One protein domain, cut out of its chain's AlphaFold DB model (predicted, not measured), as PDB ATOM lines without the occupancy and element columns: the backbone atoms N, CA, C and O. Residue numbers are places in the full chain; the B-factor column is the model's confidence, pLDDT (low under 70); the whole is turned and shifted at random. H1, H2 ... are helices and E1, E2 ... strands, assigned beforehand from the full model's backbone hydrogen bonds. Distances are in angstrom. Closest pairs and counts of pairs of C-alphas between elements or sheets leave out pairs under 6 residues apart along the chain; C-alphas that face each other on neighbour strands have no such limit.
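AT A GLANCE: This is residues 2 to 172 of the 312 residues of an uncharacterized protein of Hebeloma cylindrosporum h7 (UniProt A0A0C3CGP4). The printed part is a short solenoid of right-handed turns: five parallel strands, E1 to E5 side by side, make one wall, and the short helices H3, H4 and H5 make a loose row over one face of it. H1 and H2 lie at the E1 end and H6 at the E5 end; of the long stretches with no named element, residues 51 to 67 link E2 to H4, residues 112 to 134 link E4 to E5, and residues 150 to 172 follow H6. The 171 residues hold six named helices and five named strands, in the order H1 H2 E1 H3 E2 H4 E3 H5 E4 E5 H6; the class is mixed, helices and strands, with 71 residues in named elements, under half. The whole is compact, with a radius of gyration of the C-alphas of 16.0 A and spans of 52 by 40 by 29 A.

HOW THE PARTS SIT: Start at H1, residues 3 to 11, close but not clearly touching H2, residues 13 to 18; their closest C-alphas, Val 9 and Leu 15, are 6.0 A apart. Next find E1, residues 21 to 26, an edge strand. H3, residues 35 to 39, only just touches H2, with 3 pairs of C-alphas within 8 A, the closest Ala 16 and Arg 39 at 5.9 A. E2, residues 45 to 50, is parallel to E1; look at N 24 and O 47, 2.8 A. H4, residues 68 to 79, touches H3 with residues 73 to 77 alone, the closest C-alphas being Arg 38 and Phe 77, 5.7 A apart. E3, residues 85 to 89, is parallel to E2, with N 48 and O 87 at 2.8 A. H5, residues 96 to 101, only just touches H4, with 3 pairs of C-alphas within 8 A, the closest Gln 79 and His 101 at 6.3 A. E4, residues 107 to 111, is parallel to E3, with N 88 and O 109 at 2.8 A, and E5, residues 135 to 138, is parallel to E4, with N 110 and O 137 at 2.8 A. E1, H3, E2; E2, H4, E3; and E3, H5, E4 are strand-helix-strand units, two parallel neighbour strands with a helix between, each crossover right-handed. H6, residues 143 to 149, only grazes the sheet, with residues 143 to 146. In H1, H4 and H6 every O i to N i+4 pair is within hydrogen-bond range; H2 has 0 of 2, H3 0 of 1 and H5 0 of 2, against O i to N i+3 counts of 3 of 3, 2 of 2 and 3 of 3.

IN THESE COORDINATES: Find C-alpha 3 at (-36.865, -2.378, 22.306), where H1 begins. E1 runs 16.5 A and E2 17.1 A; H4, from C-alpha 68 at (-42.199, -17.216, 7.514), runs 16.4 A. H6 ends at C-alpha 149, (-22.591, -13.201, -6.804).

THE WHOLE: The C-alphas of Arg 11 and Ala 155, the two farthest apart, are 53.0 A apart. The printed part has no cut; the links E2 to H4 and E4 to E5 are long. Mean pLDDT of the printed part is 84.2, and 27 residues are under 70: 29 to 31, 53 to 58, 151 to 158 and 163 to 172.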
ATOM      1  N   THR A   2     -33.439  -1.399  18.919       85.75
ATOM      2  CA  THR A   2     -33.609  -1.652  20.355       85.75
ATOM      3  C   THR A   2     -35.098  -1.681  20.735       85.75
ATOM      4  O   THR A   2     -35.911  -1.031  20.070       85.75
ATOM      5  N   PRO A   3     -35.487  -2.396  21.809       86.12
ATOM      6  CA  PRO A   3     -36.865  -2.378  22.306       86.12
ATOM      7  C   PRO A   3     -37.367  -0.965  22.630       86.12
ATOM      8  O   PRO A   3     -38.503  -0.634  22.309       86.12
ATOM      9  N   ARG A   4     -36.491  -0.111  23.186       88.62
ATOM     10  CA  ARG A   4     -36.797   1.297  23.483       88.62
ATOM     11  C   ARG A   4     -37.143   2.086  22.223       88.62
ATOM     12  O   ARG A   4     -38.145   2.788  22.206       88.62
ATOM     13  N   PHE A   5     -36.357   1.933  21.154       90.75
ATOM     14  CA  PHE A   5     -36.640   2.619  19.893       90.75
ATOM     15  C   PHE A   5     -37.955   2.144  19.267       90.75
ATOM     16  O   PHE A   5     -38.742   2.960  18.802       90.75
ATOM     17  N   ARG A   6     -38.240   0.836  19.322       90.31
ATOM     18  CA  ARG A   6     -39.533   0.303  18.873       90.31
ATOM     19  C   ARG A   6     -40.691   0.952  19.638       90.31
ATOM     20  O   ARG A   6     -41.604   1.460  19.005       90.31
ATOM     21  N   GLN A   7     -40.616   0.995  20.968       91.75
ATOM     22  CA  GLN A   7     -41.648   1.617  21.802       91.75
ATOM     23  C   GLN A   7     -41.832   3.109  21.485       91.75
ATOM     24  O   GLN A   7     -42.953   3.612  21.509       91.75
ATOM     25  N   LEU A   8     -40.744   3.815  21.170       93.69
ATOM     26  CA  LEU A   8     -40.792   5.218  20.770       93.69
ATOM     27  C   LEU A   8     -41.528   5.403  19.435       93.69
ATOM     28  O   LEU A   8     -42.425   6.237  19.350       93.69
ATOM     29  N   VAL A   9     -41.209   4.588  18.426       94.19
ATOM     30  CA  VAL A   9     -41.908   4.591  17.126       94.19
ATOM     31  C   VAL A   9     -43.365   4.134  17.268       94.19
ATOM     32  O   VAL A   9     -44.233   4.575  16.517       94.19
ATOM     33  N   ASP A  10     -43.662   3.273  18.242       92.56
ATOM     34  CA  ASP A  10     -45.032   2.860  18.542       92.56
ATOM     35  C   ASP A  10     -45.864   4.005  19.127       92.56
ATOM     36  O   ASP A  10     -47.024   4.154  18.750       92.56
ATOM     37  N   ARG A  11     -45.263   4.835  19.988       96.19
ATOM     38  CA  ARG A  11     -45.908   6.018  20.579       96.19
ATOM     39  C   ARG A  11     -46.007   7.195  19.615       96.19
ATOM     40  O   ARG A  11     -46.961   7.958  19.699       96.19
ATOM     41  N   ASN A  12     -45.033   7.353  18.724       96.75
ATOM     42  CA  ASN A  12     -45.020   8.416  17.729       96.75
ATOM     43  C   ASN A  12     -44.644   7.858  16.341       96.75
ATOM     44  O   ASN A  12     -43.466   7.868  15.968       96.75
ATOM     45  N   PRO A  13     -45.637   7.386  15.563       96.00
ATOM     46  CA  PRO A  13     -45.404   6.773  14.257       96.00
ATOM     47  C   PRO A  13     -44.710   7.685  13.242       96.00
ATOM     48  O   PRO A  13     -43.968   7.176  12.405       96.00
ATOM     49  N   SER A  14     -44.888   9.010  13.341       97.00
ATOM     50  CA  SER A  14     -44.272   9.978  12.416       97.00
ATOM     51  C   SER A  14     -42.741   9.912  12.414       97.00
ATOM     52  O   SER A  14     -42.105  10.163  11.395       97.00
ATOM     53  N   LEU A  15     -42.127   9.468  13.520       96.69
ATOM     54  CA  LEU A  15     -40.679   9.278  13.603       96.69
ATOM     55  C   LEU A  15     -40.159   8.281  12.561       96.69
ATOM     56  O   LEU A  15     -39.022   8.417  12.113       96.69
ATOM     57  N   ALA A  16     -40.972   7.303  12.146       96.62
ATOM     58  CA  ALA A  16     -40.573   6.315  11.149       96.62
ATOM     59  C   ALA A  16     -40.268   6.947   9.778       96.62
ATOM     60  O   ALA A  16     -39.394   6.451   9.066       96.62
ATOM     61  N   ASP A  17     -40.916   8.066   9.441       96.38
ATOM     62  CA  ASP A  17     -40.717   8.779   8.174       96.38
ATOM     63  C   ASP A  17     -39.396   9.559   8.118       96.38
ATOM     64  O   ASP A  17     -38.943   9.952   7.037       96.38
ATOM     65  N   HIS A  18     -38.756   9.758   9.273       97.19
ATOM     66  CA  HIS A  18     -37.478  10.457   9.398       97.19
ATOM     67  C   HIS A  18     -36.272   9.508   9.455       97.19
ATOM     68  O   HIS A  18     -35.136   9.953   9.289       97.19
ATOM     69  N   VAL A  19     -36.481   8.200   9.643       97.31
ATOM     70  CA  VAL A  19     -35.381   7.228   9.743       97.31
ATOM     71  C   VAL A  19     -34.768   6.953   8.371       97.31
ATOM     72  O   VAL A  19     -35.419   6.407   7.480       97.31
ATOM     73  N   ARG A  20     -33.482   7.291   8.217       97.62
ATOM     74  CA  ARG A  20     -32.695   7.034   6.993       97.62
ATOM     75  C   ARG A  20     -31.749   5.846   7.112       97.62
ATOM     76  O   ARG A  20     -31.474   5.196   6.104       97.62
ATOM     77  N   THR A  21     -31.319   5.546   8.330       97.19
ATOM     78  CA  THR A  21     -30.429   4.431   8.651       97.19
ATOM     79  C   THR A  21     -31.104   3.551   9.684       97.19
ATOM     80  O   THR A  21     -31.535   4.043  10.728       97.19
ATOM     81  N   LEU A  22     -31.215   2.258   9.396       97.25
ATOM     82  CA  LEU A  22     -31.843   1.302  10.293       97.25
ATOM     83  C   LEU A  22     -30.971   0.062  10.442       97.25
ATOM     84  O   LEU A  22     -30.640  -0.605   9.471       97.25
ATOM     85  N   GLU A  23     -30.682  -0.299  11.686       95.75
ATOM     86  CA  GLU A  23     -30.028  -1.563  11.996       95.75
ATOM     87  C   GLU A  23     -31.026  -2.519  12.638       95.75
ATOM     88  O   GLU A  23     -31.663  -2.196  13.646       95.75
ATOM     89  N   TYR A  24     -31.151  -3.722  12.095       94.81
ATOM     90  CA  TYR A  24     -31.918  -4.825  12.647       94.81
ATOM     91  C   TYR A  24     -30.984  -6.005  12.929       94.81
ATOM     92  O   TYR A  24     -30.669  -6.798  12.047       94.81
ATOM     93  N   ILE A  25     -30.560  -6.113  14.189       92.75
ATOM     94  CA  ILE A  25     -29.791  -7.244  14.706       92.75
ATOM     95  C   ILE A  25     -30.698  -8.046  15.643       92.75
ATOM     96  O   ILE A  25     -31.170  -7.490  16.639       92.75
ATOM     97  N   ASP A  26     -30.979  -9.313  15.328       89.56
ATOM     98  CA  ASP A  26     -31.702 -10.211  16.242       89.56
ATOM     99  C   ASP A  26     -30.711 -10.893  17.195       89.56
ATOM    100  O   ASP A  26     -29.738 -11.516  16.771       89.56
ATOM    101  N   PHE A  27     -30.958 -10.736  18.496       80.88
ATOM    102  CA  PHE A  27     -30.076 -11.176  19.576       80.88
ATOM    103  C   PHE A  27     -30.486 -12.503  20.215       80.88
ATOM    104  O   PHE A  27     -29.704 -13.046  20.985       80.88
ATOM    105  N   LYS A  28     -31.717 -12.986  20.006       72.44
ATOM    106  CA  LYS A  28     -32.252 -14.128  20.774       72.44
ATOM    107  C   LYS A  28     -32.902 -15.191  19.893       72.44
ATOM    108  O   LYS A  28     -33.736 -15.948  20.386       72.44
ATOM    109  N   HIS A  29     -32.582 -15.201  18.594       68.12
ATOM    110  CA  HIS A  29     -33.316 -15.972  17.582       68.12
ATOM    111  C   HIS A  29     -34.822 -15.845  17.807       68.12
ATOM    112  O   HIS A  29     -35.550 -16.844  17.861       68.12
ATOM    113  N   THR A  30     -35.282 -14.616  18.071       65.69
ATOM    114  CA  THR A  30     -36.666 -14.435  18.477       65.69
ATOM    115  C   THR A  30     -37.539 -14.898  17.325       65.69
ATOM    116  O   THR A  30     -37.592 -14.276  16.274       65.69
ATOM    117  N   ARG A  31     -38.270 -16.005  17.512       68.56
ATOM    118  CA  ARG A  31     -39.216 -16.515  16.502       68.56
ATOM    119  C   ARG A  31     -40.325 -15.505  16.167       68.56
ATOM    120  O   ARG A  31     -41.111 -15.728  15.247       68.56
ATOM    121  N   ARG A  32     -40.408 -14.405  16.925       77.69
ATOM    122  CA  ARG A  32     -41.363 -13.321  16.725       77.69
ATOM    123  C   ARG A  32     -41.002 -12.548  15.459       77.69
ATOM    124  O   ARG A  32     -39.849 -12.199  15.233       77.69
ATOM    125  N   GLY A  33     -42.016 -12.257  14.650       79.88
ATOM    126  CA  GLY A  33     -41.857 -11.367  13.506       79.88
ATOM    127  C   GLY A  33     -41.369  -9.976  13.929       79.88
ATOM    128  O   GLY A  33     -41.395  -9.604  15.106       79.88
ATOM    129  N   ALA A  34     -40.971  -9.176  12.944       88.06
ATOM    130  CA  ALA A  34     -40.496  -7.810  13.144       88.06
ATOM    131  C   ALA A  34     -41.502  -6.772  12.606       88.06
ATOM    132  O   ALA A  34     -41.128  -5.965  11.758       88.06
ATOM    133  N   PRO A  35     -42.775  -6.757  13.062       87.19
ATOM    134  CA  PRO A  35     -43.841  -5.981  12.420       87.19
ATOM    135  C   PRO A  35     -43.534  -4.481  12.334       87.19
ATOM    136  O   PRO A  35     -43.935  -3.832  11.372       87.19
ATOM    137  N   GLY A  36     -42.756  -3.946  13.283       89.88
ATOM    138  CA  GLY A  36     -42.308  -2.553  13.272       89.88
ATOM    139  C   GLY A  36     -41.501  -2.157  12.030       89.88
ATOM    140  O   GLY A  36     -41.543  -0.993  11.655       89.88
ATOM    141  N   LEU A  37     -40.836  -3.101  11.345       94.50
ATOM    142  CA  LEU A  37     -40.086  -2.796  10.118       94.50
ATOM    143  C   LEU A  37     -40.983  -2.201   9.024       94.50
ATOM    144  O   LEU A  37     -40.544  -1.326   8.290       94.50
ATOM    145  N   ARG A  38     -42.259  -2.600   8.955       94.69
ATOM    146  CA  ARG A  38     -43.199  -2.137   7.918       94.69
ATOM    147  C   ARG A  38     -43.519  -0.641   7.988       94.69
ATOM    148  O   ARG A  38     -44.104  -0.107   7.051       94.69
ATOM    149  N   ARG A  39     -43.186   0.023   9.098       95.56
ATOM    150  CA  ARG A  39     -43.453   1.453   9.298       95.56
ATOM    151  C   ARG A  39     -42.416   2.343   8.620       95.56
ATOM    152  O   ARG A  39     -42.720   3.483   8.308       95.56
ATOM    153  N   PHE A  40     -41.215   1.830   8.367       97.12
ATOM    154  CA  PHE A  40     -40.132   2.607   7.778       97.12
ATOM    155  C   PHE A  40     -40.167   2.482   6.246       97.12
ATOM    156  O   PHE A  40     -40.019   1.382   5.710       97.12
ATOM    157  N   ARG A  41     -40.371   3.605   5.545       96.19
ATOM    158  CA  ARG A  41     -40.505   3.675   4.067       96.19
ATOM    159  C   ARG A  41     -39.447   4.543   3.382       96.19
ATOM    160  O   ARG A  41     -39.556   4.892   2.210       96.19
ATOM    161  N   ARG A  42     -38.477   5.005   4.161       97.00
ATOM    162  CA  ARG A  42     -37.572   6.102   3.818       97.00
ATOM    163  C   ARG A  42     -36.118   5.803   4.180       97.00
ATOM    164  O   ARG A  42     -35.286   6.718   4.197       97.00
ATOM    165  N   VAL A  43     -35.835   4.528   4.442       98.00
ATOM    166  CA  VAL A  43     -34.517   4.006   4.787       98.00
ATOM    167  C   VAL A  43     -33.689   3.884   3.514       98.00
ATOM    168  O   VAL A  43     -34.158   3.357   2.512       98.00
ATOM    169  N   HIS A  44     -32.454   4.371   3.577       97.75
ATOM    170  CA  HIS A  44     -31.463   4.266   2.505       97.75
ATOM    171  C   HIS A  44     -30.262   3.417   2.931       97.75
ATOM    172  O   HIS A  44     -29.573   2.865   2.080       97.75
ATOM    173  N   SER A  45     -30.010   3.299   4.237       97.62
ATOM    174  CA  SER A  45     -28.965   2.442   4.794       97.62
ATOM    175  C   SER A  45     -29.578   1.403   5.725       97.62
ATOM    176  O   SER A  45     -30.267   1.756   6.686       97.62
ATOM    177  N   PHE A  46     -29.365   0.125   5.428       98.00
ATOM    178  CA  PHE A  46     -29.946  -0.974   6.185       98.00
ATOM    179  C   PHE A  46     -28.899  -2.009   6.576       98.00
ATOM    180  O   PHE A  46     -28.234  -2.591   5.723       98.00
ATOM    181  N   THR A  47     -28.821  -2.288   7.875       96.62
ATOM    182  CA  THR A  47     -28.024  -3.392   8.414       96.62
ATOM    183  C   THR A  47     -28.954  -4.499   8.881       96.62
ATOM    184  O   THR A  47     -29.770  -4.285   9.776       96.62
ATOM    185  N   LEU A  48     -28.807  -5.698   8.325       96.38
ATOM    186  CA  LEU A  48     -29.486  -6.907   8.776       96.38
ATOM    187  C   LEU A  48     -28.463  -7.895   9.318       96.38
ATOM    188  O   LEU A  48     -27.539  -8.300   8.616       96.38
ATOM    189  N   GLY A  49     -28.660  -8.347  10.550       94.62
ATOM    190  CA  GLY A  49     -27.782  -9.352  11.119       94.62
ATOM    191  C   GLY A  49     -28.390 -10.174  12.237       94.62
ATOM    192  O   GLY A  49     -29.462  -9.878  12.764       94.62
ATOM    193  N   PHE A  50     -27.660 -11.216  12.614       91.94
ATOM    194  CA  PHE A  50     -28.010 -12.095  13.723       91.94
ATOM    195  C   PHE A  50     -26.801 -12.209  14.639       91.94
ATOM    196  O   PHE A  50     -25.707 -12.557  14.188       91.94
ATOM    197  N   LYS A  51     -26.974 -11.857  15.916       84.62
ATOM    198  CA  LYS A  51     -25.858 -11.889  16.858       84.62
ATOM    199  C   LYS A  51     -25.418 -13.331  17.078       84.62
ATOM    200  O   LYS A  51     -26.249 -14.226  17.207       84.62
ATOM    201  N   ASP A  52     -24.110 -13.515  17.175       74.50
ATOM    202  CA  ASP A  52     -23.541 -14.738  17.714       74.50
ATOM    203  C   ASP A  52     -23.849 -14.839  19.204       74.50
ATOM    204  O   ASP A  52     -23.338 -14.059  20.010       74.50
ATOM    205  N   ILE A  53     -24.744 -15.753  19.566       60.72
ATOM    206  CA  ILE A  53     -25.039 -16.025  20.976       60.72
ATOM    207  C   ILE A  53     -23.953 -16.932  21.571       60.72
ATOM    208  O   ILE A  53     -23.707 -16.872  22.772       60.72
ATOM    209  N   ASP A  54     -23.265 -17.720  20.740       59.34
ATOM    210  CA  ASP A  54     -22.281 -18.701  21.184       59.34
ATOM    211  C   ASP A  54     -20.882 -18.380  20.640       59.34
ATOM    212  O   ASP A  54     -20.585 -18.574  19.460       59.34
ATOM    213  N   ILE A  55     -20.012 -17.899  21.531       58.53
ATOM    214  CA  ILE A  55     -18.600 -17.608  21.240       58.53
ATOM    215  C   ILE A  55     -17.853 -18.894  20.836       58.53
ATOM    216  O   ILE A  55     -16.881 -18.832  20.084       58.53
ATOM    217  N   GLN A  56     -18.301 -20.066  21.299       54.62
ATOM    218  CA  GLN A  56     -17.622 -21.338  21.050       54.62
ATOM    219  C   GLN A  56     -18.091 -22.043  19.778       54.62
ATOM    220  O   GLN A  56     -17.297 -22.724  19.128       54.62
ATOM    221  N   ARG A  57     -19.361 -21.889  19.393       60.31
ATOM    222  CA  ARG A  57     -19.907 -22.477  18.159       60.31
ATOM    223  C   ARG A  57     -20.725 -21.459  17.396       60.31
ATOM    224  O   ARG A  57     -21.954 -21.545  17.380       60.31
ATOM    225  N   PRO A  58     -20.051 -20.515  16.732       62.06
ATOM    226  CA  PRO A  58     -20.738 -19.395  16.149       62.06
ATOM    227  C   PRO A  58     -21.549 -19.809  14.915       62.06
ATOM    228  O   PRO A  58     -21.046 -19.842  13.784       62.06
ATOM    229  N   GLY A  59     -22.797 -20.211  15.141       79.81
ATOM    230  CA  GLY A  59     -23.709 -20.690  14.118       79.81
ATOM    231  C   GLY A  59     -24.287 -19.523  13.329       79.81
ATOM    232  O   GLY A  59     -24.963 -18.659  13.881       79.81
ATOM    233  N   ARG A  60     -24.074 -19.519  12.010       88.12
ATOM    234  CA  ARG A  60     -24.756 -18.571  11.118       88.12
ATOM    235  C   ARG A  60     -26.261 -18.828  11.152       88.12
ATOM    236  O   ARG A  60     -26.696 -19.982  11.062       88.12
ATOM    237  N   GLN A  61     -27.064 -17.768  11.189       91.62
ATOM    238  CA  GLN A  61     -28.512 -17.906  11.092       91.62
ATOM    239  C   GLN A  61     -28.888 -18.335   9.676       91.62
ATOM    240  O   GLN A  61     -28.745 -17.566   8.730       91.62
ATOM    241  N   ASN A  62     -29.403 -19.555   9.519       93.00
ATOM    242  CA  ASN A  62     -29.931 -19.991   8.231       93.00
ATOM    243  C   ASN A  62     -31.224 -19.217   7.918       93.00
ATOM    244  O   ASN A  62     -32.184 -19.279   8.694       93.00
ATOM    245  N   TRP A  63     -31.229 -18.503   6.792       94.12
ATOM    246  CA  TRP A  63     -32.368 -17.752   6.273       94.12
ATOM    247  C   TRP A  63     -33.622 -18.621   6.142       94.12
ATOM    248  O   TRP A  63     -34.702 -18.221   6.565       94.12
ATOM    249  N   GLU A  64     -33.489 -19.844   5.634       93.75
ATOM    250  CA  GLU A  64     -34.608 -20.769   5.406       93.75
ATOM    251  C   GLU A  64     -35.247 -21.241   6.713       93.75
ATOM    252  O   GLU A  64     -36.436 -21.553   6.749       93.75
ATOM    253  N   LYS A  65     -34.471 -21.232   7.805       92.56
ATOM    254  CA  LYS A  65     -34.945 -21.566   9.154       92.56
ATOM    255  C   LYS A  65     -35.600 -20.381   9.873       92.56
ATOM    256  O   LYS A  65     -36.098 -20.559  10.984       92.56
ATOM    257  N   LEU A  66     -35.602 -19.180   9.287       92.00
ATOM    258  CA  LEU A  66     -36.342 -18.043   9.839       92.00
ATOM    259  C   LEU A  66     -37.849 -18.281   9.733       92.00
ATOM    260  O   LEU A  66     -38.345 -18.863   8.761       92.00
ATOM    261  N   SER A  67     -38.595 -17.757  10.709       92.75
ATOM    262  CA  SER A  67     -40.054 -17.836  10.671       92.75
ATOM    263  C   SER A  67     -40.590 -17.191   9.380       92.75
ATOM    264  O   SER A  67     -40.073 -16.153   8.946       92.75
ATOM    265  N   PRO A  68     -41.625 -17.773   8.740       92.88
ATOM    266  CA  PRO A  68     -42.199 -17.216   7.514       92.88
ATOM    267  C   PRO A  68     -42.617 -15.747   7.665       92.88
ATOM    268  O   PRO A  68     -42.386 -14.938   6.769       92.88
ATOM    269  N   SER A  69     -43.148 -15.372   8.834       93.25
ATOM    270  CA  SER A  69     -43.554 -13.997   9.136       93.25
ATOM    271  C   SER A  69     -42.380 -13.016   9.165       93.25
ATOM    272  O   SER A  69     -42.515 -11.885   8.686       93.25
ATOM    273  N   LEU A  70     -41.218 -13.426   9.683       93.25
ATOM    274  CA  LEU A  70     -40.012 -12.604   9.678       93.25
ATOM    275  C   LEU A  70     -39.449 -12.464   8.260       93.25
ATOM    276  O   LEU A  70     -39.202 -11.336   7.836       93.25
ATOM    277  N   ARG A  71     -39.338 -13.567   7.504       94.56
ATOM    278  CA  ARG A  71     -38.906 -13.530   6.094       94.56
ATOM    279  C   ARG A  71     -39.788 -12.603   5.267       94.56
ATOM    280  O   ARG A  71     -39.268 -11.709   4.606       94.56
ATOM    281  N   GLN A  72     -41.109 -12.750   5.376       94.62
ATOM    282  CA  GLN A  72     -42.066 -11.894   4.678       94.62
ATOM    283  C   GLN A  72     -41.891 -10.424   5.054       94.62
ATOM    284  O   GLN A  72     -41.946  -9.546   4.197       94.62
ATOM    285  N   THR A  73     -41.685 -10.143   6.341       95.31
ATOM    286  CA  THR A  73     -41.541  -8.770   6.825       95.31
ATOM    287  C   THR A  73     -40.252  -8.120   6.330       95.31
ATOM    288  O   THR A  73     -40.298  -6.966   5.919       95.31
ATOM    289  N   ILE A  74     -39.136  -8.855   6.303       95.94
ATOM    290  CA  ILE A  74     -37.867  -8.379   5.735       95.94
ATOM    291  C   ILE A  74     -38.016  -8.133   4.229       95.94
ATOM    292  O   ILE A  74     -37.654  -7.063   3.753       95.94
ATOM    293  N   CYS A  75     -38.614  -9.073   3.492       95.75
ATOM    294  CA  CYS A  75     -38.837  -8.930   2.051       95.75
ATOM    295  C   CYS A  75     -39.724  -7.716   1.726       95.75
ATOM    296  O   CYS A  75     -39.382  -6.910   0.867       95.75
ATOM    297  N   SER A  76     -40.820  -7.537   2.471       95.19
ATOM    298  CA  SER A  76     -41.717  -6.384   2.302       95.19
ATOM    299  C   SER A  76     -41.013  -5.066   2.638       95.19
ATOM    300  O   SER A  76     -41.229  -4.063   1.969       95.19
ATOM    301  N   PHE A  77     -40.167  -5.059   3.675       96.69
ATOM    302  CA  PHE A  77     -39.369  -3.891   4.045       96.69
ATOM    303  C   PHE A  77     -38.382  -3.514   2.934       96.69
ATOM    304  O   PHE A  77     -38.310  -2.344   2.572       96.69
ATOM    305  N   ILE A  78     -37.684  -4.498   2.362       96.00
ATOM    306  CA  ILE A  78     -36.769  -4.296   1.234       96.00
ATOM    307  C   ILE A  78     -37.515  -3.678   0.046       96.00
ATOM    308  O   ILE A  78     -37.094  -2.647  -0.459       96.00
ATOM    309  N   GLN A  79     -38.661  -4.242  -0.348       94.56
ATOM    310  CA  GLN A  79     -39.449  -3.734  -1.480       94.56
ATOM    311  C   GLN A  79     -39.997  -2.314  -1.265       94.56
ATOM    312  O   GLN A  79     -40.219  -1.588  -2.230       94.56
ATOM    313  N   ALA A  80     -40.253  -1.924  -0.015       95.88
ATOM    314  CA  ALA A  80     -40.821  -0.621   0.322       95.88
ATOM    315  C   ALA A  80     -39.777   0.504   0.439       95.88
ATOM    316  O   ALA A  80     -40.162   1.651   0.669       95.88
ATOM    317  N   ASN A  81     -38.481   0.196   0.339       97.12
ATOM    318  CA  ASN A  81     -37.400   1.150   0.570       97.12
ATOM    319  C   ASN A  81     -36.404   1.157  -0.594       97.12
ATOM    320  O   ASN A  81     -36.119   0.131  -1.201       97.12
ATOM    321  N   ASN A  82     -35.820   2.323  -0.866       96.19
ATOM    322  CA  ASN A  82     -34.777   2.475  -1.875       96.19
ATOM    323  C   ASN A  82     -33.393   2.342  -1.221       96.19
ATOM    324  O   ASN A  82     -32.716   3.340  -0.967       96.19
ATOM    325  N   ILE A  83     -33.012   1.113  -0.861       98.00
ATOM    326  CA  ILE A  83     -31.762   0.854  -0.134       98.00
ATOM    327  C   ILE A  83     -30.556   1.112  -1.043       98.00
ATOM    328  O   ILE A  83     -30.400   0.482  -2.086       98.00
ATOM    329  N   VAL A  84     -29.692   2.020  -0.594       97.06
ATOM    330  CA  VAL A  84     -28.437   2.421  -1.243       97.06
ATOM    331  C   VAL A  84     -27.242   1.718  -0.594       97.06
ATOM    332  O   VAL A  84     -26.319   1.298  -1.288       97.06
ATOM    333  N   ASN A  85     -27.285   1.545   0.732       95.50
ATOM    334  CA  ASN A  85     -26.244   0.880   1.514       95.50
ATOM    335  C   ASN A  85     -26.835  -0.327   2.249       95.50
ATOM    336  O   ASN A  85     -27.746  -0.170   3.065       95.50
ATOM    337  N   LEU A  86     -26.314  -1.521   1.980       96.62
ATOM    338  CA  LEU A  86     -26.751  -2.760   2.620       96.62
ATOM    339  C   LEU A  86     -25.593  -3.392   3.385       96.62
ATOM    340  O   LEU A  86     -24.547  -3.651   2.805       96.62
ATOM    341  N   CYS A  87     -25.803  -3.696   4.663       95.38
ATOM    342  CA  CYS A  87     -24.878  -4.482   5.472       95.38
ATOM    343  C   CYS A  87     -25.564  -5.780   5.925       95.38
ATOM    344  O   CYS A  87     -26.616  -5.745   6.564       95.38
ATOM    345  N   LEU A  88     -24.987  -6.933   5.596       95.38
ATOM    346  CA  LEU A  88     -25.492  -8.257   5.950       95.38
ATOM    347  C   LEU A  88     -24.512  -8.949   6.898       95.38
ATOM    348  O   LEU A  88     -23.322  -9.037   6.604       95.38
ATOM    349  N   ARG A  89     -25.000  -9.472   8.030       93.44
ATOM    350  CA  ARG A  89     -24.142 -10.079   9.061       93.44
ATOM    351  C   ARG A  89     -24.643 -11.439   9.545       93.44
ATOM    352  O   ARG A  89     -25.759 -11.555  10.047       93.44
ATOM    353  N   ASN A  90     -23.774 -12.448   9.491       92.31
ATOM    354  CA  ASN A  90     -23.963 -13.773  10.088       92.31
ATOM    355  C   ASN A  90     -25.198 -14.540   9.565       92.31
ATOM    356  O   ASN A  90     -25.963 -15.131  10.334       92.31
ATOM    357  N   ILE A  91     -25.406 -14.531   8.245       93.94
ATOM    358  CA  ILE A  91     -26.559 -15.161   7.582       93.94
ATOM    359  C   ILE A  91     -26.085 -16.332   6.719       93.94
ATOM    360  O   ILE A  91     -25.160 -16.200   5.931       93.94
ATOM    361  N   LYS A  92     -26.719 -17.494   6.815       94.12
ATOM    362  CA  LYS A  92     -26.489 -18.625   5.906       94.12
ATOM    363  C   LYS A  92     -27.654 -18.740   4.922       94.12
ATOM    364  O   LYS A  92     -28.798 -18.552   5.330       94.12
ATOM    365  N   ASN A  93     -27.364 -19.097   3.673       94.69
ATOM    366  CA  ASN A  93     -28.343 -19.278   2.595       94.69
ATOM    367  C   ASN A  93     -29.173 -18.007   2.311       94.69
ATOM    368  O   ASN A  93     -30.390 -18.073   2.149       94.69
ATOM    369  N   TRP A  94     -28.539 -16.832   2.289       95.88
ATOM    370  CA  TRP A  94     -29.188 -15.598   1.850       95.88
ATOM    371  C   TRP A  94     -29.633 -15.727   0.382       95.88
ATOM    372  O   TRP A  94     -28.802 -16.064  -0.466       95.88
ATOM    373  N   PRO A  95     -30.906 -15.461   0.044       95.50
ATOM    374  CA  PRO A  95     -31.382 -15.597  -1.327       95.50
ATOM    375  C   PRO A  95     -30.687 -14.610  -2.266       95.50
ATOM    376  O   PRO A  95     -30.832 -13.397  -2.109       95.50
ATOM    377  N   MET A  96     -29.989 -15.112  -3.284       92.12
ATOM    378  CA  MET A  96     -29.307 -14.241  -4.253       92.12
ATOM    379  C   MET A  96     -30.285 -13.332  -5.008       92.12
ATOM    380  O   MET A  96     -30.006 -12.162  -5.241       92.12
ATOM    381  N   SER A  97     -31.484 -13.829  -5.303       92.00
ATOM    382  CA  SER A  97     -32.534 -13.058  -5.972       92.00
ATOM    383  C   SER A  97     -33.023 -11.839  -5.177       92.00
ATOM    384  O   SER A  97     -33.617 -10.947  -5.776       92.00
ATOM    385  N   LEU A  98     -32.742 -11.732  -3.866       94.44
ATOM    386  CA  LEU A  98     -33.048 -10.503  -3.120       94.44
ATOM    387  C   LEU A  98     -32.246  -9.306  -3.611       94.44
ATOM    388  O   LEU A  98     -32.729  -8.185  -3.482       94.44
ATOM    389  N   PHE A  99     -31.066  -9.521  -4.196       93.50
ATOM    390  CA  PHE A  99     -30.254  -8.414  -4.689       93.50
ATOM    391  C   PHE A  99     -30.927  -7.647  -5.837       93.50
ATOM    392  O   PHE A  99     -30.766  -6.433  -5.934       93.50
ATOM    393  N   LEU A 100     -31.785  -8.317  -6.613       91.38
ATOM    394  CA  LEU A 100     -32.586  -7.708  -7.683       91.38
ATOM    395  C   LEU A 100     -33.655  -6.734  -7.158       91.38
ATOM    396  O   LEU A 100     -34.225  -5.964  -7.924       91.38
ATOM    397  N   HIS A 101     -33.942  -6.754  -5.853       94.38
ATOM    398  CA  HIS A 101     -34.867  -5.817  -5.218       94.38
ATOM    399  C   HIS A 101     -34.186  -4.536  -4.716       94.38
ATOM    400  O   HIS A 101     -34.853  -3.715  -4.087       94.38
ATOM    401  N   PHE A 102     -32.896  -4.330  -5.003       94.75
ATOM    402  CA  PHE A 102     -32.173  -3.114  -4.628       94.75
ATOM    403  C   PHE A 102     -31.637  -2.354  -5.851       94.75
ATOM    404  O   PHE A 102     -30.425  -2.250  -6.030       94.75
ATOM    405  N   PRO A 103     -32.497  -1.766  -6.698       93.69
ATOM    406  CA  PRO A 103     -32.050  -1.119  -7.936       93.69
ATOM    407  C   PRO A 103     -31.090   0.066  -7.709       93.69
ATOM    408  O   PRO A 103     -30.317   0.404  -8.602       93.69
ATOM    409  N   ALA A 104     -31.117   0.691  -6.526       95.31
ATOM    410  CA  ALA A 104     -30.230   1.797  -6.158       95.31
ATOM    411  C   ALA A 104     -29.024   1.382  -5.297       95.31
ATOM    412  O   ALA A 104     -28.315   2.259  -4.801       95.31
ATOM    413  N   LEU A 105     -28.791   0.081  -5.086       94.50
ATOM    414  CA  LEU A 105     -27.700  -0.377  -4.230       94.50
ATOM    415  C   LEU A 105     -26.354   0.027  -4.826       94.50
ATOM    416  O   LEU A 105     -25.996  -0.403  -5.922       94.50
ATOM    417  N   SER A 106     -25.602   0.821  -4.069       89.06
ATOM    418  CA  SER A 106     -24.271   1.292  -4.445       89.06
ATOM    419  C   SER A 106     -23.189   0.830  -3.473       89.06
ATOM    420  O   SER A 106     -22.015   0.852  -3.843       89.06
ATOM    421  N   SER A 107     -23.554   0.421  -2.255       87.19
ATOM    422  CA  SER A 107     -22.630  -0.089  -1.240       87.19
ATOM    423  C   SER A 107     -23.159  -1.378  -0.624       87.19
ATOM    424  O   SER A 107     -24.291  -1.417  -0.138       87.19
ATOM    425  N   LEU A 108     -22.323  -2.411  -0.589       89.88
ATOM    426  CA  LEU A 108     -22.653  -3.705   0.002       89.88
ATOM    427  C   LEU A 108     -21.562  -4.134   0.988       89.88
ATOM    428  O   LEU A 108     -20.402  -4.213   0.620       89.88
ATOM    429  N   ASP A 109     -21.932  -4.419   2.230       87.94
ATOM    430  CA  ASP A 109     -21.048  -4.945   3.271       87.94
ATOM    431  C   ASP A 109     -21.537  -6.330   3.710       87.94
ATOM    432  O   ASP A 109     -22.706  -6.504   4.060       87.94
ATOM    433  N   ILE A 110     -20.672  -7.339   3.653       89.69
ATOM    434  CA  ILE A 110     -21.042  -8.741   3.848       89.69
ATOM    435  C   ILE A 110     -20.122  -9.406   4.868       89.69
ATOM    436  O   ILE A 110     -19.018  -9.832   4.547       89.69
ATOM    437  N   TYR A 111     -20.609  -9.638   6.083       86.75
ATOM    438  CA  TYR A 111     -19.844 -10.286   7.150       86.75
ATOM    439  C   TYR A 111     -20.408 -11.669   7.493       86.75
ATOM    440  O   TYR A 111     -21.526 -11.785   7.994       86.75
ATOM    441  N   ARG A 112     -19.638 -12.742   7.276       87.75
ATOM    442  CA  ARG A 112     -20.057 -14.140   7.508       87.75
ATOM    443  C   ARG A 112     -21.392 -14.501   6.851       87.75
ATOM    444  O   ARG A 112     -22.222 -15.179   7.462       87.75
ATOM    445  N   VAL A 113     -21.603 -14.077   5.609       92.06
ATOM    446  CA  VAL A 113     -22.811 -14.413   4.847       92.06
ATOM    447  C   VAL A 113     -22.509 -15.515   3.846       92.06
ATOM    448  O   VAL A 113     -21.457 -15.503   3.217       92.06
ATOM    449  N   GLY A 114     -23.410 -16.486   3.730       92.94
ATOM    450  CA  GLY A 114     -23.476 -17.439   2.620       92.94
ATOM    451  C   GLY A 114     -24.703 -17.130   1.773       92.94
ATOM    452  O   GLY A 114     -25.760 -16.899   2.363       92.94
ATOM    453  N   VAL A 115     -24.594 -17.148   0.448       93.81
ATOM    454  CA  VAL A 115     -25.746 -17.003  -0.453       93.81
ATOM    455  C   VAL A 115     -26.218 -18.345  -1.009       93.81
ATOM    456  O   VAL A 115     -25.496 -19.334  -0.960       93.81
ATOM    457  N   ALA A 116     -27.467 -18.402  -1.467       94.19
ATOM    458  CA  ALA A 116     -28.052 -19.578  -2.100       94.19
ATOM    459  C   ALA A 116     -29.189 -19.192  -3.057       94.19
ATOM    460  O   ALA A 116     -29.785 -18.115  -2.956       94.19
ATOM    461  N   ASN A 117     -29.542 -20.115  -3.952       89.75
ATOM    462  CA  ASN A 117     -30.752 -20.044  -4.774       89.75
ATOM    463  C   ASN A 117     -31.986 -20.480  -3.969       89.75
ATOM    464  O   ASN A 117     -32.635 -21.474  -4.282       89.75
ATOM    465  N   SER A 118     -32.292 -19.753  -2.896       86.38
ATOM    466  CA  SER A 118     -33.450 -20.049  -2.051       86.38
ATOM    467  C   SER A 118     -34.718 -19.365  -2.592       86.38
ATOM    468  O   SER A 118     -34.650 -18.228  -3.072       86.38
ATOM    469  N   PRO A 119     -35.896 -20.012  -2.499       86.06
ATOM    470  CA  PRO A 119     -37.154 -19.419  -2.938       86.06
ATOM    471  C   PRO A 119     -37.525 -18.202  -2.085       86.06
ATOM    472  O   PRO A 119     -37.331 -18.185  -0.862       86.06
ATOM    473  N   LEU A 120     -38.093 -17.186  -2.738       87.12
ATOM    474  CA  LEU A 120     -38.577 -15.979  -2.080       87.12
ATOM    475  C   LEU A 120     -40.078 -16.038  -1.813       87.12
ATOM    476  O   LEU A 120     -40.827 -16.525  -2.653       87.12
ATOM    477  N   PRO A 121     -40.536 -15.485  -0.676       86.44
ATOM    478  CA  PRO A 121     -41.958 -15.349  -0.393       86.44
ATOM    479  C   PRO A 121     -42.581 -14.135  -1.111       86.44
ATOM    480  O   PRO A 121     -43.739 -13.804  -0.871       86.44
ATOM    481  N   ILE A 122     -41.813 -13.445  -1.960       88.19
ATOM    482  CA  ILE A 122     -42.249 -12.278  -2.723       88.19
ATOM    483  C   ILE A 122     -42.071 -12.514  -4.228       88.19
ATOM    484  O   ILE A 122     -41.131 -13.209  -4.623       88.19
ATOM    485  N   PRO A 123     -42.945 -11.935  -5.071       89.19
ATOM    486  CA  PRO A 123     -42.781 -11.977  -6.518       89.19
ATOM    487  C   PRO A 123     -41.469 -11.322  -6.949       89.19
ATOM    488  O   PRO A 123     -41.023 -10.350  -6.333       89.19
ATOM    489  N   ARG A 124     -40.896 -11.819  -8.048       86.69
ATOM    490  CA  ARG A 124     -39.748 -11.176  -8.695       86.69
ATOM    491  C   ARG A 124     -40.105  -9.747  -9.135       86.69
ATOM    492  O   ARG A 124     -41.270  -9.482  -9.456       86.69
ATOM    493  N   PRO A 125     -39.137  -8.815  -9.137       86.38
ATOM    494  CA  PRO A 125     -39.378  -7.473  -9.643       86.38
ATOM    495  C   PRO A 125     -39.717  -7.523 -11.139       86.38
ATOM    496  O   PRO A 125     -39.251  -8.399 -11.860       86.38
ATOM    497  N   ARG A 126     -40.543  -6.579 -11.608       82.50
ATOM    498  CA  ARG A 126     -40.966  -6.518 -13.022       82.50
ATOM    499  C   ARG A 126     -39.825  -6.161 -13.977       82.50
ATOM    500  O   ARG A 126     -39.865  -6.566 -15.129       82.50
ATOM    501  N   ALA A 127     -38.857  -5.381 -13.503       84.50
ATOM    502  CA  ALA A 127     -37.659  -5.021 -14.242       84.50
ATOM    503  C   ALA A 127     -36.450  -5.561 -13.479       84.50
ATOM    504  O   ALA A 127     -36.220  -5.180 -12.328       84.50
ATOM    505  N   GLU A 128     -35.702  -6.454 -14.115       80.25
ATOM    506  CA  GLU A 128     -34.439  -6.959 -13.587       80.25
ATOM    507  C   GLU A 128     -33.359  -5.915 -13.869       80.25
ATOM    508  O   GLU A 128     -32.703  -5.914 -14.907       80.25
ATOM    509  N   VAL A 129     -33.234  -4.953 -12.956       85.62
ATOM    510  CA  VAL A 129     -32.131  -3.992 -12.975       85.62
ATOM    511  C   VAL A 129     -31.083  -4.492 -11.996       85.62
ATOM    512  O   VAL A 129     -31.290  -4.428 -10.783       85.62
ATOM    513  N   SER A 130     -29.962  -4.993 -12.516       82.94
ATOM    514  CA  SER A 130     -28.837  -5.388 -11.671       82.94
ATOM    515  C   SER A 130     -28.281  -4.157 -10.940       82.94
ATOM    516  O   SER A 130     -27.975  -3.150 -11.593       82.94
ATOM    517  N   PRO A 131     -28.146  -4.197  -9.601       87.06
ATOM    518  CA  PRO A 131     -27.534  -3.111  -8.847       87.06
ATOM    519  C   PRO A 131     -26.109  -2.837  -9.318       87.06
ATOM    520  O   PRO A 131     -25.348  -3.769  -9.575       87.06
ATOM    521  N   LYS A 132     -25.749  -1.551  -9.384       85.06
ATOM    522  CA  LYS A 132     -24.417  -1.085  -9.785       85.06
ATOM    523  C   LYS A 132     -23.627  -0.676  -8.555       85.06
ATOM    524  O   LYS A 132     -23.752   0.456  -8.081       85.06
ATOM    525  N   LEU A 133     -22.807  -1.588  -8.046       77.94
ATOM    526  CA  LEU A 133     -22.027  -1.311  -6.847       77.94
ATOM    527  C   LEU A 133     -20.852  -0.381  -7.147       77.94
ATOM    528  O   LEU A 133     -20.114  -0.548  -8.114       77.94
ATOM    529  N   SER A 134     -20.672   0.585  -6.257       76.19
ATOM    530  CA  SER A 134     -19.498   1.458  -6.175       76.19
ATOM    531  C   SER A 134     -18.544   1.051  -5.050       76.19
ATOM    532  O   SER A 134     -17.345   1.307  -5.157       76.19
ATOM    533  N   SER A 135     -19.066   0.397  -4.006       75.38
ATOM    534  CA  SER A 135     -18.320  -0.066  -2.836       75.38
ATOM    535  C   SER A 135     -18.778  -1.467  -2.419       75.38
ATOM    536  O   SER A 135     -19.976  -1.773  -2.427       75.38
ATOM    537  N   LEU A 136     -17.816  -2.317  -2.062       80.88
ATOM    538  CA  LEU A 136     -18.034  -3.672  -1.572       80.88
ATOM    539  C   LEU A 136     -17.064  -3.958  -0.416       80.88
ATOM    540  O   LEU A 136     -15.855  -3.859  -0.585       80.88
ATOM    541  N   SER A 137     -17.608  -4.328   0.740       77.25
ATOM    542  CA  SER A 137     -16.887  -4.734   1.951       77.25
ATOM    543  C   SER A 137     -17.220  -6.192   2.261       77.25
ATOM    544  O   SER A 137     -18.377  -6.605   2.139       77.25
ATOM    545  N   VAL A 138     -16.218  -7.007   2.599       77.06
ATOM    546  CA  VAL A 138     -16.381  -8.466   2.690       77.06
ATOM    547  C   VAL A 138     -15.667  -8.982   3.922       77.06
ATOM    548  O   VAL A 138     -14.526  -9.429   3.901       77.06
ATOM    549  N   GLY A 139     -16.417  -9.016   5.012       72.44
ATOM    550  CA  GLY A 139     -15.977  -9.634   6.243       72.44
ATOM    551  C   GLY A 139     -15.782 -11.149   6.145       72.44
ATOM    552  O   GLY A 139     -16.251 -11.840   5.232       72.44
ATOM    553  N   LYS A 140     -15.134 -11.685   7.182       70.00
ATOM    554  CA  LYS A 140     -14.731 -13.088   7.329       70.00
ATOM    555  C   LYS A 140     -15.752 -14.102   6.791       70.00
ATOM    556  O   LYS A 140     -16.925 -14.082   7.152       70.00
ATOM    557  N   GLY A 141     -15.281 -15.080   6.016       72.25
ATOM    558  CA  GLY A 141     -16.069 -16.256   5.625       72.25
ATOM    559  C   GLY A 141     -17.202 -15.988   4.628       72.25
ATOM    560  O   GLY A 141     -18.081 -16.848   4.497       72.25
ATOM    561  N   SER A 142     -17.186 -14.828   3.963       79.31
ATOM    562  CA  SER A 142     -18.104 -14.456   2.878       79.31
ATOM    563  C   SER A 142     -17.431 -14.424   1.502       79.31
ATOM    564  O   SER A 142     -18.065 -14.019   0.538       79.31
ATOM    565  N   ILE A 143     -16.164 -14.833   1.369       76.19
ATOM    566  CA  ILE A 143     -15.458 -14.699   0.085       76.19
ATOM    567  C   ILE A 143     -16.114 -15.521  -1.032       76.19
ATOM    568  O   ILE A 143     -16.371 -15.007  -2.114       76.19
ATOM    569  N   HIS A 144     -16.514 -16.757  -0.728       78.19
ATOM    570  CA  HIS A 144     -17.259 -17.598  -1.665       78.19
ATOM    571  C   HIS A 144     -18.589 -16.957  -2.080       78.19
ATOM    572  O   HIS A 144     -18.958 -17.037  -3.241       78.19
ATOM    573  N   THR A 145     -19.246 -16.221  -1.177       82.38
ATOM    574  CA  THR A 145     -20.472 -15.477  -1.499       82.38
ATOM    575  C   THR A 145     -20.237 -14.426  -2.571       82.38
ATOM    576  O   THR A 145     -21.091 -14.224  -3.426       82.38
ATOM    577  N   VAL A 146     -19.089 -13.752  -2.555       79.75
ATOM    578  CA  VAL A 146     -18.747 -12.781  -3.598       79.75
ATOM    579  C   VAL A 146     -18.580 -13.485  -4.939       79.75
ATOM    580  O   VAL A 146     -19.104 -13.012  -5.941       79.75
ATOM    581  N   TRP A 147     -17.899 -14.631  -4.963       78.94
ATOM    582  CA  TRP A 147     -17.726 -15.424  -6.183       78.94
ATOM    583  C   TRP A 147     -19.049 -15.969  -6.725       78.94
ATOM    584  O   TRP A 147     -19.264 -15.945  -7.938       78.94
ATOM    585  N   ASP A 148     -19.953 -16.384  -5.839       82.06
ATOM    586  CA  ASP A 148     -21.309 -16.800  -6.196       82.06
ATOM    587  C   ASP A 148     -22.095 -15.630  -6.816       82.06
ATOM    588  O   ASP A 148     -22.767 -15.800  -7.832       82.06
ATOM    589  N   LEU A 149     -21.960 -14.415  -6.265       81.38
ATOM    590  CA  LEU A 149     -22.591 -13.201  -6.804       81.38
ATOM    591  C   LEU A 149     -21.986 -12.747  -8.140       81.38
ATOM    592  O   LEU A 149     -22.700 -12.186  -8.971       81.38
ATOM    593  N   LEU A 150     -20.693 -13.002  -8.347       71.56
ATOM    594  CA  LEU A 150     -19.976 -12.753  -9.600       71.56
ATOM    595  C   LEU A 150     -20.302 -13.784 -10.694       71.56
ATOM    596  O   LEU A 150     -19.874 -13.610 -11.832       71.56
ATOM    597  N   GLY A 151     -21.038 -14.855 -10.378       68.31
ATOM    598  CA  GLY A 151     -21.389 -15.890 -11.353       68.31
ATOM    599  C   GLY A 151     -20.223 -16.806 -11.743       68.31
ATOM    600  O   GLY A 151     -20.203 -17.325 -12.859       68.31
ATOM    601  N   SER A 152     -19.241 -16.980 -10.846       53.31
ATOM    602  CA  SER A 152     -18.147 -17.968 -10.919       53.31
ATOM    603  C   SER A 152     -17.565 -18.230 -12.325       53.31
ATOM    604  O   SER A 152     -17.385 -19.383 -12.721       53.31
ATOM    605  N   GLY A 153     -17.301 -17.178 -13.108       45.25
ATOM    606  CA  GLY A 153     -16.609 -17.287 -14.399       45.25
ATOM    607  C   GLY A 153     -17.417 -17.892 -15.554       45.25
ATOM    608  O   GLY A 153     -16.831 -18.237 -16.579       45.25
ATOM    609  N   ARG A 154     -18.747 -18.020 -15.448       44.75
ATOM    610  CA  ARG A 154     -19.578 -18.363 -16.615       44.75
ATOM    611  C   ARG A 154     -19.757 -17.114 -17.472       44.75
ATOM    612  O   ARG A 154     -20.581 -16.265 -17.155       44.75
ATOM    613  N   ALA A 155     -18.980 -17.034 -18.550       45.47
ATOM    614  CA  ALA A 155     -18.812 -15.865 -19.417       45.47
ATOM    615  C   ALA A 155     -20.101 -15.253 -20.010       45.47
ATOM    616  O   ALA A 155     -20.027 -14.185 -20.604       45.47
ATOM    617  N   GLU A 156     -21.275 -15.873 -19.855       44.66
ATOM    618  CA  GLU A 156     -22.470 -15.469 -20.610       44.66
ATOM    619  C   GLU A 156     -23.785 -15.456 -19.811       44.66
ATOM    620  O   GLU A 156     -24.820 -15.090 -20.360       44.66
ATOM    621  N   SER A 157     -23.795 -15.787 -18.512       46.84
ATOM    622  CA  SER A 157     -25.056 -15.871 -17.751       46.84
ATOM    623  C   SER A 157     -25.107 -14.900 -16.572       46.84
ATOM    624  O   SER A 157     -24.828 -15.274 -15.437       46.84
ATOM    625  N   GLY A 158     -25.515 -13.664 -16.876       63.34
ATOM    626  CA  GLY A 158     -26.211 -12.719 -15.992       63.34
ATOM    627  C   GLY A 158     -25.735 -12.645 -14.542       63.34
ATOM    628  O   GLY A 158     -26.394 -13.181 -13.650       63.34
ATOM    629  N   ALA A 159     -24.641 -11.924 -14.289       71.00
ATOM    630  CA  ALA A 159     -24.282 -11.541 -12.929       71.00
ATOM    631  C   ALA A 159     -25.454 -10.786 -12.273       71.00
ATOM    632  O   ALA A 159     -25.996  -9.826 -12.829       71.00
ATOM    633  N   ILE A 160     -25.847 -11.227 -11.076       78.25
ATOM    634  CA  ILE A 160     -26.967 -10.627 -10.334       78.25
ATOM    635  C   ILE A 160     -26.626  -9.197  -9.908       78.25
ATOM    636  O   ILE A 160     -27.515  -8.364  -9.757       78.25
ATOM    637  N   ILE A 161     -25.338  -8.910  -9.726       75.56
ATOM    638  CA  ILE A 161     -24.819  -7.601  -9.353       75.56
ATOM    639  C   ILE A 161     -23.812  -7.159 -10.412       75.56
ATOM    640  O   ILE A 161     -22.915  -7.915 -10.784       75.56
ATOM    641  N   ASP A 162     -23.963  -5.926 -10.887       71.94
ATOM    642  CA  ASP A 162     -23.020  -5.295 -11.799       71.94
ATOM    643  C   ASP A 162     -21.884  -4.655 -10.988       71.94
ATOM    644  O   ASP A 162     -22.063  -3.669 -10.264       71.94
ATOM    645  N   PHE A 163     -20.694  -5.237 -11.120       64.00
ATOM    646  CA  PHE A 163     -19.480  -4.795 -10.443       64.00
ATOM    647  C   PHE A 163     -18.589  -3.901 -11.318       64.00
ATOM    648  O   PHE A 163     -17.531  -3.473 -10.864       64.00
ATOM    649  N   THR A 164     -18.996  -3.567 -12.549       63.44
ATOM    650  CA  THR A 164     -18.181  -2.776 -13.499       63.44
ATOM    651  C   THR A 164     -17.825  -1.379 -12.987       63.44
ATOM    652  O   THR A 164     -16.866  -0.769 -13.454       63.44
ATOM    653  N   LYS A 165     -18.588  -0.862 -12.015       61.31
ATOM    654  CA  LYS A 165     -18.375   0.443 -11.375       61.31
ATOM    655  C   LYS A 165     -17.703   0.369 -10.005       61.31
ATOM    656  O   LYS A 165     -17.548   1.421  -9.374       61.31
ATOM    657  N   LEU A 166     -17.303  -0.817  -9.538       54.12
ATOM    658  CA  LEU A 166     -16.585  -0.939  -8.276       54.12
ATOM    659  C   LEU A 166     -15.263  -0.181  -8.381       54.12
ATOM    660  O   LEU A 166     -14.340  -0.584  -9.082       54.12
ATOM    661  N   ARG A 167     -15.164   0.927  -7.643       50.09
ATOM    662  CA  ARG A 167     -13.893   1.636  -7.445       50.09
ATOM    663  C   ARG A 167     -13.053   0.998  -6.334       50.09
ATOM    664  O   ARG A 167     -11.918   1.410  -6.126       50.09
ATOM    665  N   GLN A 168     -13.614   0.018  -5.621       45.38
ATOM    666  CA  GLN A 168     -13.001  -0.708  -4.514       45.38
ATOM    667  C   GLN A 168     -13.342  -2.195  -4.654       45.38
ATOM    668  O   GLN A 168     -14.516  -2.561  -4.706       45.38
ATOM    669  N   TYR A 169     -12.312  -3.030  -4.767       47.75
ATOM    670  CA  TYR A 169     -12.460  -4.482  -4.840       47.75
ATOM    671  C   TYR A 169     -12.758  -5.066  -3.448       47.75
ATOM    672  O   TYR A 169     -12.325  -4.494  -2.446       47.75
ATOM    673  N   PRO A 170     -13.497  -6.190  -3.380       45.03
ATOM    674  CA  PRO A 170     -13.831  -6.866  -2.131       45.03
ATOM    675  C   PRO A 170     -12.575  -7.264  -1.359       45.03
ATOM    676  O   PRO A 170     -11.586  -7.665  -1.961       45.03
ATOM    677  N   GLU A 171     -12.637  -7.206  -0.030       48.31
ATOM    678  CA  GLU A 171     -11.620  -7.767   0.860       48.31
ATOM    679  C   GLU A 171     -11.402  -9.248   0.546       48.31
ATOM    680  O   GLU A 171     -12.202 -10.129   0.870       48.31
ATOM    681  N   LEU A 172     -10.302  -9.501  -0.146       42.41
ATOM    682  CA  LEU A 172      -9.810 -10.815  -0.493       42.41
ATOM    683  C   LEU A 172      -8.766 -11.188   0.563       42.41
ATOM    684  O   LEU A 172      -8.029 -10.327   1.054       42.41
TER     685      LEU A 172